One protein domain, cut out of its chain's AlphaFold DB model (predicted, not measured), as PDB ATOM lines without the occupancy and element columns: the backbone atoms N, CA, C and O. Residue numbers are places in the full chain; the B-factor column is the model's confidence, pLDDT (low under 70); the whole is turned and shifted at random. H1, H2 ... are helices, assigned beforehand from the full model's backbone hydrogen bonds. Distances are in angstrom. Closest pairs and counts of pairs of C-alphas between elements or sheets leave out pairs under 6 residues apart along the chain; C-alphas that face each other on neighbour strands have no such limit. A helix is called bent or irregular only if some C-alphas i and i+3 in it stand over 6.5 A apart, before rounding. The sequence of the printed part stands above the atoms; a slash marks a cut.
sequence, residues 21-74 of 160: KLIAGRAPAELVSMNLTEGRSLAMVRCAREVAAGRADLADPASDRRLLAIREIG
ATOM      1  N   LYS A  21      -6.761 -39.184  42.479       98.12
ATOM      2  CA  LYS A  21      -6.747 -40.436  43.254       98.12
ATOM      3  C   LYS A  21      -6.888 -41.671  42.361       98.12
ATOM      4  O   LYS A  21      -6.189 -42.658  42.583       98.12
ATOM      5  N   LEU A  22      -7.770 -41.619  41.360       98.00
ATOM      6  CA  LEU A  22      -7.950 -42.718  40.413       98.00
ATOM      7  C   LEU A  22      -6.674 -42.936  39.592       98.00
ATOM      8  O   LEU A  22      -6.166 -44.058  39.552       98.00
ATOM      9  N   ILE A  23      -6.130 -41.865  39.004       98.25
ATOM     10  CA  ILE A  23      -4.926 -41.910  38.161       98.25
ATOM     11  C   ILE A  23      -3.677 -42.326  38.951       98.25
ATOM     12  O   ILE A  23      -2.873 -43.110  38.454       98.25
ATOM     13  N   ALA A  24      -3.533 -41.886  40.204       98.38
ATOM     14  CA  ALA A  24      -2.394 -42.223  41.062       98.38
ATOM     15  C   ALA A  24      -2.225 -43.738  41.292       98.38
ATOM     16  O   ALA A  24      -1.100 -44.214  41.501       98.38
ATOM     17  N   GLY A  25      -3.343 -44.475  41.257       97.62
ATOM     18  CA  GLY A  25      -3.406 -45.927  41.416       97.62
ATOM     19  C   GLY A  25      -3.390 -46.721  40.106       97.62
ATOM     20  O   GLY A  25      -3.559 -47.936  40.159       97.62
ATOM     21  N   ARG A  26      -3.238 -46.069  38.944       98.19
ATOM     22  CA  ARG A  26      -3.119 -46.756  37.649       98.19
ATOM     23  C   ARG A  26      -1.677 -47.160  37.371       98.19
ATOM     24  O   ARG A  26      -0.730 -46.483  37.785       98.19
ATOM     25  N   ALA A  27      -1.508 -48.251  36.632       97.94
ATOM     26  CA  ALA A  27      -0.205 -48.584  36.071       97.94
ATOM     27  C   ALA A  27       0.046 -47.700  34.835       97.94
ATOM     28  O   ALA A  27      -0.851 -47.573  34.003       97.94
ATOM     29  N   PRO A  28       1.250 -47.127  34.637       98.06
ATOM     30  CA  PRO A  28       1.542 -46.327  33.444       98.06
ATOM     31  C   PRO A  28       1.245 -47.055  32.123       98.06
ATOM     32  O   PRO A  28       0.789 -46.427  31.174       98.06
ATOM     33  N   ALA A  29       1.426 -48.381  32.073       98.06
ATOM     34  CA  ALA A  29       1.102 -49.202  30.903       98.06
ATOM     35  C   ALA A  29      -0.392 -49.174  30.522       98.06
ATOM     36  O   ALA A  29      -0.714 -49.240  29.337       98.06
ATOM     37  N   GLU A  30      -1.304 -49.020  31.492       98.19
ATOM     38  CA  GLU A  30      -2.738 -48.859  31.204       98.19
ATOM     39  C   GLU A  30      -2.972 -47.580  30.388       98.19
ATOM     40  O   GLU A  30      -3.696 -47.594  29.399       98.19
ATOM     41  N   LEU A  31      -2.295 -46.487  30.743       97.75
ATOM     42  CA  LEU A  31      -2.390 -45.209  30.032       97.75
ATOM     43  C   LEU A  31      -1.715 -45.262  28.657       97.75
ATOM     44  O   LEU A  31      -2.236 -44.703  27.693       97.75
ATOM     45  N   VAL A  32      -0.602 -45.990  28.537       98.31
ATOM     46  CA  VAL A  32       0.037 -46.245  27.236       98.31
ATOM     47  C   VAL A  32      -0.911 -46.990  26.295       98.31
ATOM     48  O   VAL A  32      -1.008 -46.631  25.124       98.31
ATOM     49  N   SER A  33      -1.691 -47.954  26.801       98.19
ATOM     50  CA  SER A  33      -2.710 -48.646  25.991       98.19
ATOM     51  C   SER A  33      -3.830 -47.724  25.481       98.19
ATOM     52  O   SER A  33      -4.544 -48.080  24.547       98.19
ATOM     53  N   MET A  34      -3.947 -46.517  26.047       97.06
ATOM     54  CA  MET A  34      -4.867 -45.452  25.633       97.06
ATOM     55  C   MET A  34      -4.185 -44.388  24.750       97.06
ATOM     56  O   MET A  34      -4.667 -43.261  24.653       97.06
ATOM     57  N   ASN A  35      -3.075 -44.737  24.092       97.19
ATOM     58  CA  ASN A  35      -2.295 -43.885  23.183       97.19
ATOM     59  C   ASN A  35      -1.537 -42.718  23.841       97.19
ATOM     60  O   ASN A  35      -1.172 -41.755  23.162       97.19
ATOM     61  N   LEU A  36      -1.244 -42.790  25.144       96.88
ATOM     62  CA  LEU A  36      -0.239 -41.905  25.737       96.88
ATOM     63  C   LEU A  36       1.172 -42.446  25.491       96.88
ATOM     64  O   LEU A  36       1.411 -43.652  25.498       96.88
ATOM     65  N   THR A  37       2.142 -41.545  25.336       98.12
ATOM     66  CA  THR A  37       3.556 -41.940  25.339       98.12
ATOM     67  C   THR A  37       3.955 -42.444  26.724       98.12
ATOM     68  O   THR A  37       3.359 -42.057  27.730       98.12
ATOM     69  N   GLU A  38       4.996 -43.271  26.804       97.88
ATOM     70  CA  GLU A  38       5.516 -43.753  28.089       97.88
ATOM     71  C   GLU A  38       5.871 -42.594  29.037       97.88
ATOM     72  O   GLU A  38       5.436 -42.579  30.191       97.88
ATOM     73  N   GLY A  39       6.585 -41.581  28.529       98.19
ATOM     74  CA  GLY A  39       6.960 -40.392  29.298       98.19
ATOM     75  C   GLY A  39       5.746 -39.657  29.867       98.19
ATOM     76  O   GLY A  39       5.685 -39.411  31.073       98.19
ATOM     77  N   ARG A  40       4.731 -39.385  29.035       97.94
ATOM     78  CA  ARG A  40       3.501 -38.697  29.467       97.94
ATOM     79  C   ARG A  40       2.688 -39.529  30.450       97.94
ATOM     80  O   ARG A  40       2.173 -38.984  31.421       97.94
ATOM     81  N   SER A  41       2.615 -40.843  30.249       98.38
ATOM     82  CA  SER A  41       1.954 -41.761  31.181       98.38
ATOM     83  C   SER A  41       2.625 -41.752  32.555       98.38
ATOM     84  O   SER A  41       1.949 -41.647  33.579       98.38
ATOM     85  N   LEU A  42       3.960 -41.799  32.593       98.50
ATOM     86  CA  LEU A  42       4.727 -41.706  33.835       98.50
ATOM     87  C   LEU A  42       4.542 -40.350  34.521       98.50
ATOM     88  O   LEU A  42       4.305 -40.312  35.730       98.50
ATOM     89  N   ALA A  43       4.628 -39.252  33.769       98.44
ATOM     90  CA  ALA A  43       4.454 -37.901  34.293       98.44
ATOM     91  C   ALA A  43       3.050 -37.696  34.877       98.44
ATOM     92  O   ALA A  43       2.921 -37.204  35.998       98.44
ATOM     93  N   MET A  44       2.010 -38.160  34.177       98.00
ATOM     94  CA  MET A  44       0.623 -38.059  34.628       98.00
ATOM     95  C   MET A  44       0.386 -38.834  35.932       98.00
ATOM     96  O   MET A  44      -0.186 -38.282  36.870       98.00
ATOM     97  N   VAL A  45       0.888 -40.070  36.050       98.56
ATOM     98  CA  VAL A  45       0.779 -40.855  37.297       98.56
ATOM     99  C   VAL A  45       1.575 -40.217  38.440       98.56
ATOM    100  O   VAL A  45       1.092 -40.176  39.573       98.56
ATOM    101  N   ARG A  46       2.782 -39.700  38.178       98.62
ATOM    102  CA  ARG A  46       3.601 -39.009  39.192       98.62
ATOM    103  C   ARG A  46       2.911 -37.744  39.696       98.62
ATOM    104  O   ARG A  46       2.764 -37.596  40.904       98.62
ATOM    105  N   CYS A  47       2.426 -36.896  38.792       98.50
ATOM    106  CA  CYS A  47       1.669 -35.691  39.135       98.50
ATOM    107  C   CYS A  47       0.426 -36.046  39.962       98.50
ATOM    108  O   CYS A  47       0.235 -35.527  41.062       98.50
ATOM    109  N   ALA A  48      -0.352 -37.030  39.508       98.56
ATOM    110  CA  ALA A  48      -1.532 -37.499  40.220       98.56
ATOM    111  C   ALA A  48      -1.217 -37.999  41.639       98.56
ATOM    112  O   ALA A  48      -2.007 -37.771  42.550       98.56
ATOM    113  N   ARG A  49      -0.061 -38.642  41.863       98.69
ATOM    114  CA  ARG A  49       0.387 -39.063  43.203       98.69
ATOM    115  C   ARG A  49       0.764 -37.894  44.105       98.69
ATOM    116  O   ARG A  49       0.496 -37.974  45.301       98.69
ATOM    117  N   GLU A  50       1.380 -36.842  43.570       98.62
ATOM    118  CA  GLU A  50       1.665 -35.628  44.345       98.62
ATOM    119  C   GLU A  50       0.368 -34.957  44.809       98.62
ATOM    120  O   GLU A  50       0.244 -34.619  45.988       98.62
ATOM    121  N   VAL A  51      -0.618 -34.865  43.913       98.44
ATOM    122  CA  VAL A  51      -1.929 -34.268  44.197       98.44
ATOM    123  C   VAL A  51      -2.759 -35.138  45.140       98.44
ATOM    124  O   VAL A  51      -3.248 -34.663  46.161       98.44
ATOM    125  N   ALA A  52      -2.877 -36.438  44.867       98.44
ATOM    126  CA  ALA A  52      -3.664 -37.356  45.692       98.44
ATOM    127  C   ALA A  52      -3.114 -37.506  47.121       98.44
ATOM    128  O   ALA A  52      -3.868 -37.841  48.033       98.44
ATOM    129  N   ALA A  53      -1.814 -37.268  47.318       98.19
ATOM    130  CA  ALA A  53      -1.185 -37.256  48.633       98.19
ATOM    131  C   ALA A  53      -1.224 -35.881  49.328       98.19
ATOM    132  O   ALA A  53      -0.649 -35.749  50.407       98.19
ATOM    133  N   GLY A  54      -1.837 -34.862  48.715       98.06
ATOM    134  CA  GLY A  54      -1.916 -33.503  49.256       98.06
ATOM    135  C   GLY A  54      -0.580 -32.756  49.293       98.06
ATOM    136  O   GLY A  54      -0.449 -31.779  50.021       98.06
ATOM    137  N   ARG A  55       0.437 -33.215  48.549       98.25
ATOM    138  CA  ARG A  55       1.761 -32.567  48.497       98.25
ATOM    139  C   ARG A  55       1.851 -31.467  47.443       98.25
ATOM    140  O   ARG A  55       2.785 -30.672  47.481       98.25
ATOM    141  N   ALA A  56       0.925 -31.476  46.491       98.19
ATOM    142  CA  ALA A  56       0.733 -30.438  45.494       98.19
ATOM    143  C   ALA A  56      -0.766 -30.148  45.380       98.19
ATOM    144  O   ALA A  56      -1.558 -31.069  45.190       98.19
ATOM    145  N   ASP A  57      -1.138 -28.880  45.463       97.62
ATOM    146  CA  ASP A  57      -2.460 -28.390  45.096       97.62
ATOM    147  C   ASP A  57      -2.363 -27.695  43.733       97.62
ATOM    148  O   ASP A  57      -1.614 -26.731  43.569       97.62
ATOM    149  N   LEU A  58      -3.102 -28.193  42.737       95.75
ATOM    150  CA  LEU A  58      -3.111 -27.600  41.398       95.75
ATOM    151  C   LEU A  58      -3.744 -26.204  41.384       95.75
ATOM    152  O   LEU A  58      -3.456 -25.445  40.464       95.75
ATOM    153  N   ALA A  59      -4.548 -25.838  42.384       96.38
ATOM    154  CA  ALA A  59      -5.084 -24.486  42.523       96.38
ATOM    155  C   ALA A  59      -4.050 -23.486  43.075       96.38
ATOM    156  O   ALA A  59      -4.197 -22.287  42.856       96.38
ATOM    157  N   ASP A  60      -2.988 -23.965  43.732       97.50
ATOM    158  CA  ASP A  60      -1.959 -23.130  44.357       97.50
ATOM    159  C   ASP A  60      -0.686 -23.055  43.484       97.50
ATOM    160  O   ASP A  60      -0.002 -24.073  43.304       97.50
ATOM    161  N   PRO A  61      -0.306 -21.867  42.970       96.69
ATOM    162  CA  PRO A  61       0.953 -21.665  42.253       96.69
ATOM    163  C   PRO A  61       2.205 -22.067  43.043       96.69
ATOM    164  O   PRO A  61       3.217 -22.414  42.440       96.69
ATOM    165  N   ALA A  62       2.174 -22.092  44.380       97.19
ATOM    166  CA  ALA A  62       3.321 -22.546  45.170       97.19
ATOM    167  C   ALA A  62       3.693 -24.017  44.892       97.19
ATOM    168  O   ALA A  62       4.854 -24.411  45.057       97.19
ATOM    169  N   SER A  63       2.738 -24.822  44.411       97.75
ATOM    170  CA  SER A  63       2.953 -26.223  44.033       97.75
ATOM    171  C   SER A  63       3.784 -26.392  42.758       97.75
ATOM    172  O   SER A  63       4.359 -27.460  42.538       97.75
ATOM    173  N   ASP A  64       3.914 -25.350  41.938       97.69
ATOM    174  CA  ASP A  64       4.581 -25.400  40.633       97.69
ATOM    175  C   ASP A  64       6.037 -25.847  40.733       97.69
ATOM    176  O   ASP A  64       6.485 -26.707  39.974       97.69
ATOM    177  N   ARG A  65       6.762 -25.362  41.749       96.88
ATOM    178  CA  ARG A  65       8.149 -25.779  42.015       96.88
ATOM    179  C   ARG A  65       8.266 -27.294  42.172       96.88
ATOM    180  O   ARG A  65       9.247 -27.893  41.741       96.88
ATOM    181  N   ARG A  66       7.278 -27.916  42.814       97.62
ATOM    182  CA  ARG A  66       7.250 -29.360  43.040       97.62
ATOM    183  C   ARG A  66       6.923 -30.115  41.757       97.62
ATOM    184  O   ARG A  66       7.531 -31.148  41.492       97.62
ATOM    185  N   LEU A  67       5.985 -29.596  40.970       98.00
ATOM    186  CA  LEU A  67       5.572 -30.203  39.708       98.00
ATOM    187  C   LEU A  67       6.674 -30.123  38.640       98.00
ATOM    188  O   LEU A  67       6.853 -31.096  37.916       98.00
ATOM    189  N   LEU A  68       7.477 -29.050  38.612       97.69
ATOM    190  CA  LEU A  68       8.654 -28.919  37.730       97.69
ATOM    191  C   LEU A  68       9.703 -30.019  37.926       97.69
ATOM    192  O   LEU A  68      10.473 -30.303  37.015       97.69
ATOM    193  N   ALA A  69       9.758 -30.649  39.101       97.94
ATOM    194  CA  ALA A  69      10.680 -31.758  39.342       97.94
ATOM    195  C   ALA A  69      10.258 -33.052  38.613       97.94
ATOM    196  O   ALA A  69      11.016 -34.026  38.566       97.94
ATOM    197  N   ILE A  70       9.045 -33.100  38.058       98.38
ATOM    198  CA  ILE A  70       8.536 -34.240  37.301       98.38
ATOM    199  C   ILE A  70       8.959 -34.070  35.841       98.38
ATOM    200  O   ILE A  70       8.481 -33.178  35.147       98.38
ATOM    201  N   ARG A  71       9.822 -34.968  35.348       97.56
ATOM    202  CA  ARG A  71      10.168 -35.043  33.918       97.56
ATOM    203  C   ARG A  71       8.897 -35.013  33.052       97.56
ATOM    204  O   ARG A  71       7.925 -35.675  33.401       97.56
ATOM    205  N   GLU A  72       8.962 -34.301  31.924       97.69
ATOM    206  CA  GLU A  72       7.851 -33.944  31.016       97.69
ATOM    207  C   GLU A  72       6.969 -32.767  31.473       97.69
ATOM    208  O   GLU A  72       6.171 -32.283  30.675       97.69
ATOM    209  N   ILE A  73       7.109 -32.269  32.709       98.12
ATOM    210  CA  ILE A  73       6.434 -31.046  33.166       98.12
ATOM    211  C   ILE A  73       7.443 -29.901  33.149       98.12
ATOM    212  O   ILE A  73       8.326 -29.818  34.000       98.12
ATOM    213  N   GLY A  74       7.315 -29.026  32.153       97.19
ATOM    214  CA  GLY A  74       8.162 -27.844  31.997       97.19
ATOM    215  C   GLY A  74       7.435 -26.530  32.301       97.19
ATOM    216  O   GLY A  74       6.227 -26.537  32.554       97.19
TER     217      GLY A  74
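What this domain is: This is residues 21 to 74 of the 160 residues of an uncharacterized protein of Solirubrobacterales bacterium (UniProt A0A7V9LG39). One longer helix, H3, runs through the middle of a small slab of helices, with two short helices, H1 and H2, packed along one of its sides. H4 lies across from them on the other side of H3, near it but only loosely joined, and the final stretch, residues 68 to 74, lies on that side too. The printed part has 54 residues with four named helices, H1, H2, H3 and H4 in that order, and no named strand: the class is all helix. The whole is compact, with a radius of gyration of the C-alphas of 11.1 A and spans of 33 by 22 by 14 A.

How they stand to each other: Begin at H1, residues 21 to 24, and look from Ala 24 to Arg 49 of H3, residues 38 to 52: H1 and H3 touch there, their closest C-alphas 4.7 A apart. Next comes H2, residues 28 to 32, which touches H3 with the C-alphas of Pro 28 and Ser 41 closest, at 5.1 A. H1 and H2 are apart. H4, residues 61 to 67, is close to H3 but not clearly touching, the closest C-alphas, of Cys 47 and Leu 67, being 6.8 A apart; the two run opposite ways at a steep tilt of 48 degrees. H4 is apart from H1 and H2. In H2 and H3 every O i to N i+4 pair is within hydrogen-bond range; in H4 1 of 3 is, beside 3 of 4 O i to N i+3 pairs, and H1 is too short for an i+4 pair.

Where its parts are: Find C-alpha 21 at (-6.747, -40.436, 43.254), where H1 begins; it is 5.2 A long, and H2 6.4 A. From C-alpha 38 at (5.516, -43.753, 28.089), H3 runs 20.9 A. H4 is 10.0 A long, ends at C-alpha 67 at (5.572, -30.203, 39.708), and is irregular, but only just: C-alphas 62 and 65 are 6.6 A apart.

The domain as a whole: Look to Ser 33 and Ala 62 for the two C-alphas farthest apart, at 32.9 A. The printed part has no cut. The links H1 to H2 and H2 to H3 are tight, and H3 to H4 is short. The mean pLDDT of the printed part is 97.9, and no printed residue is under 70.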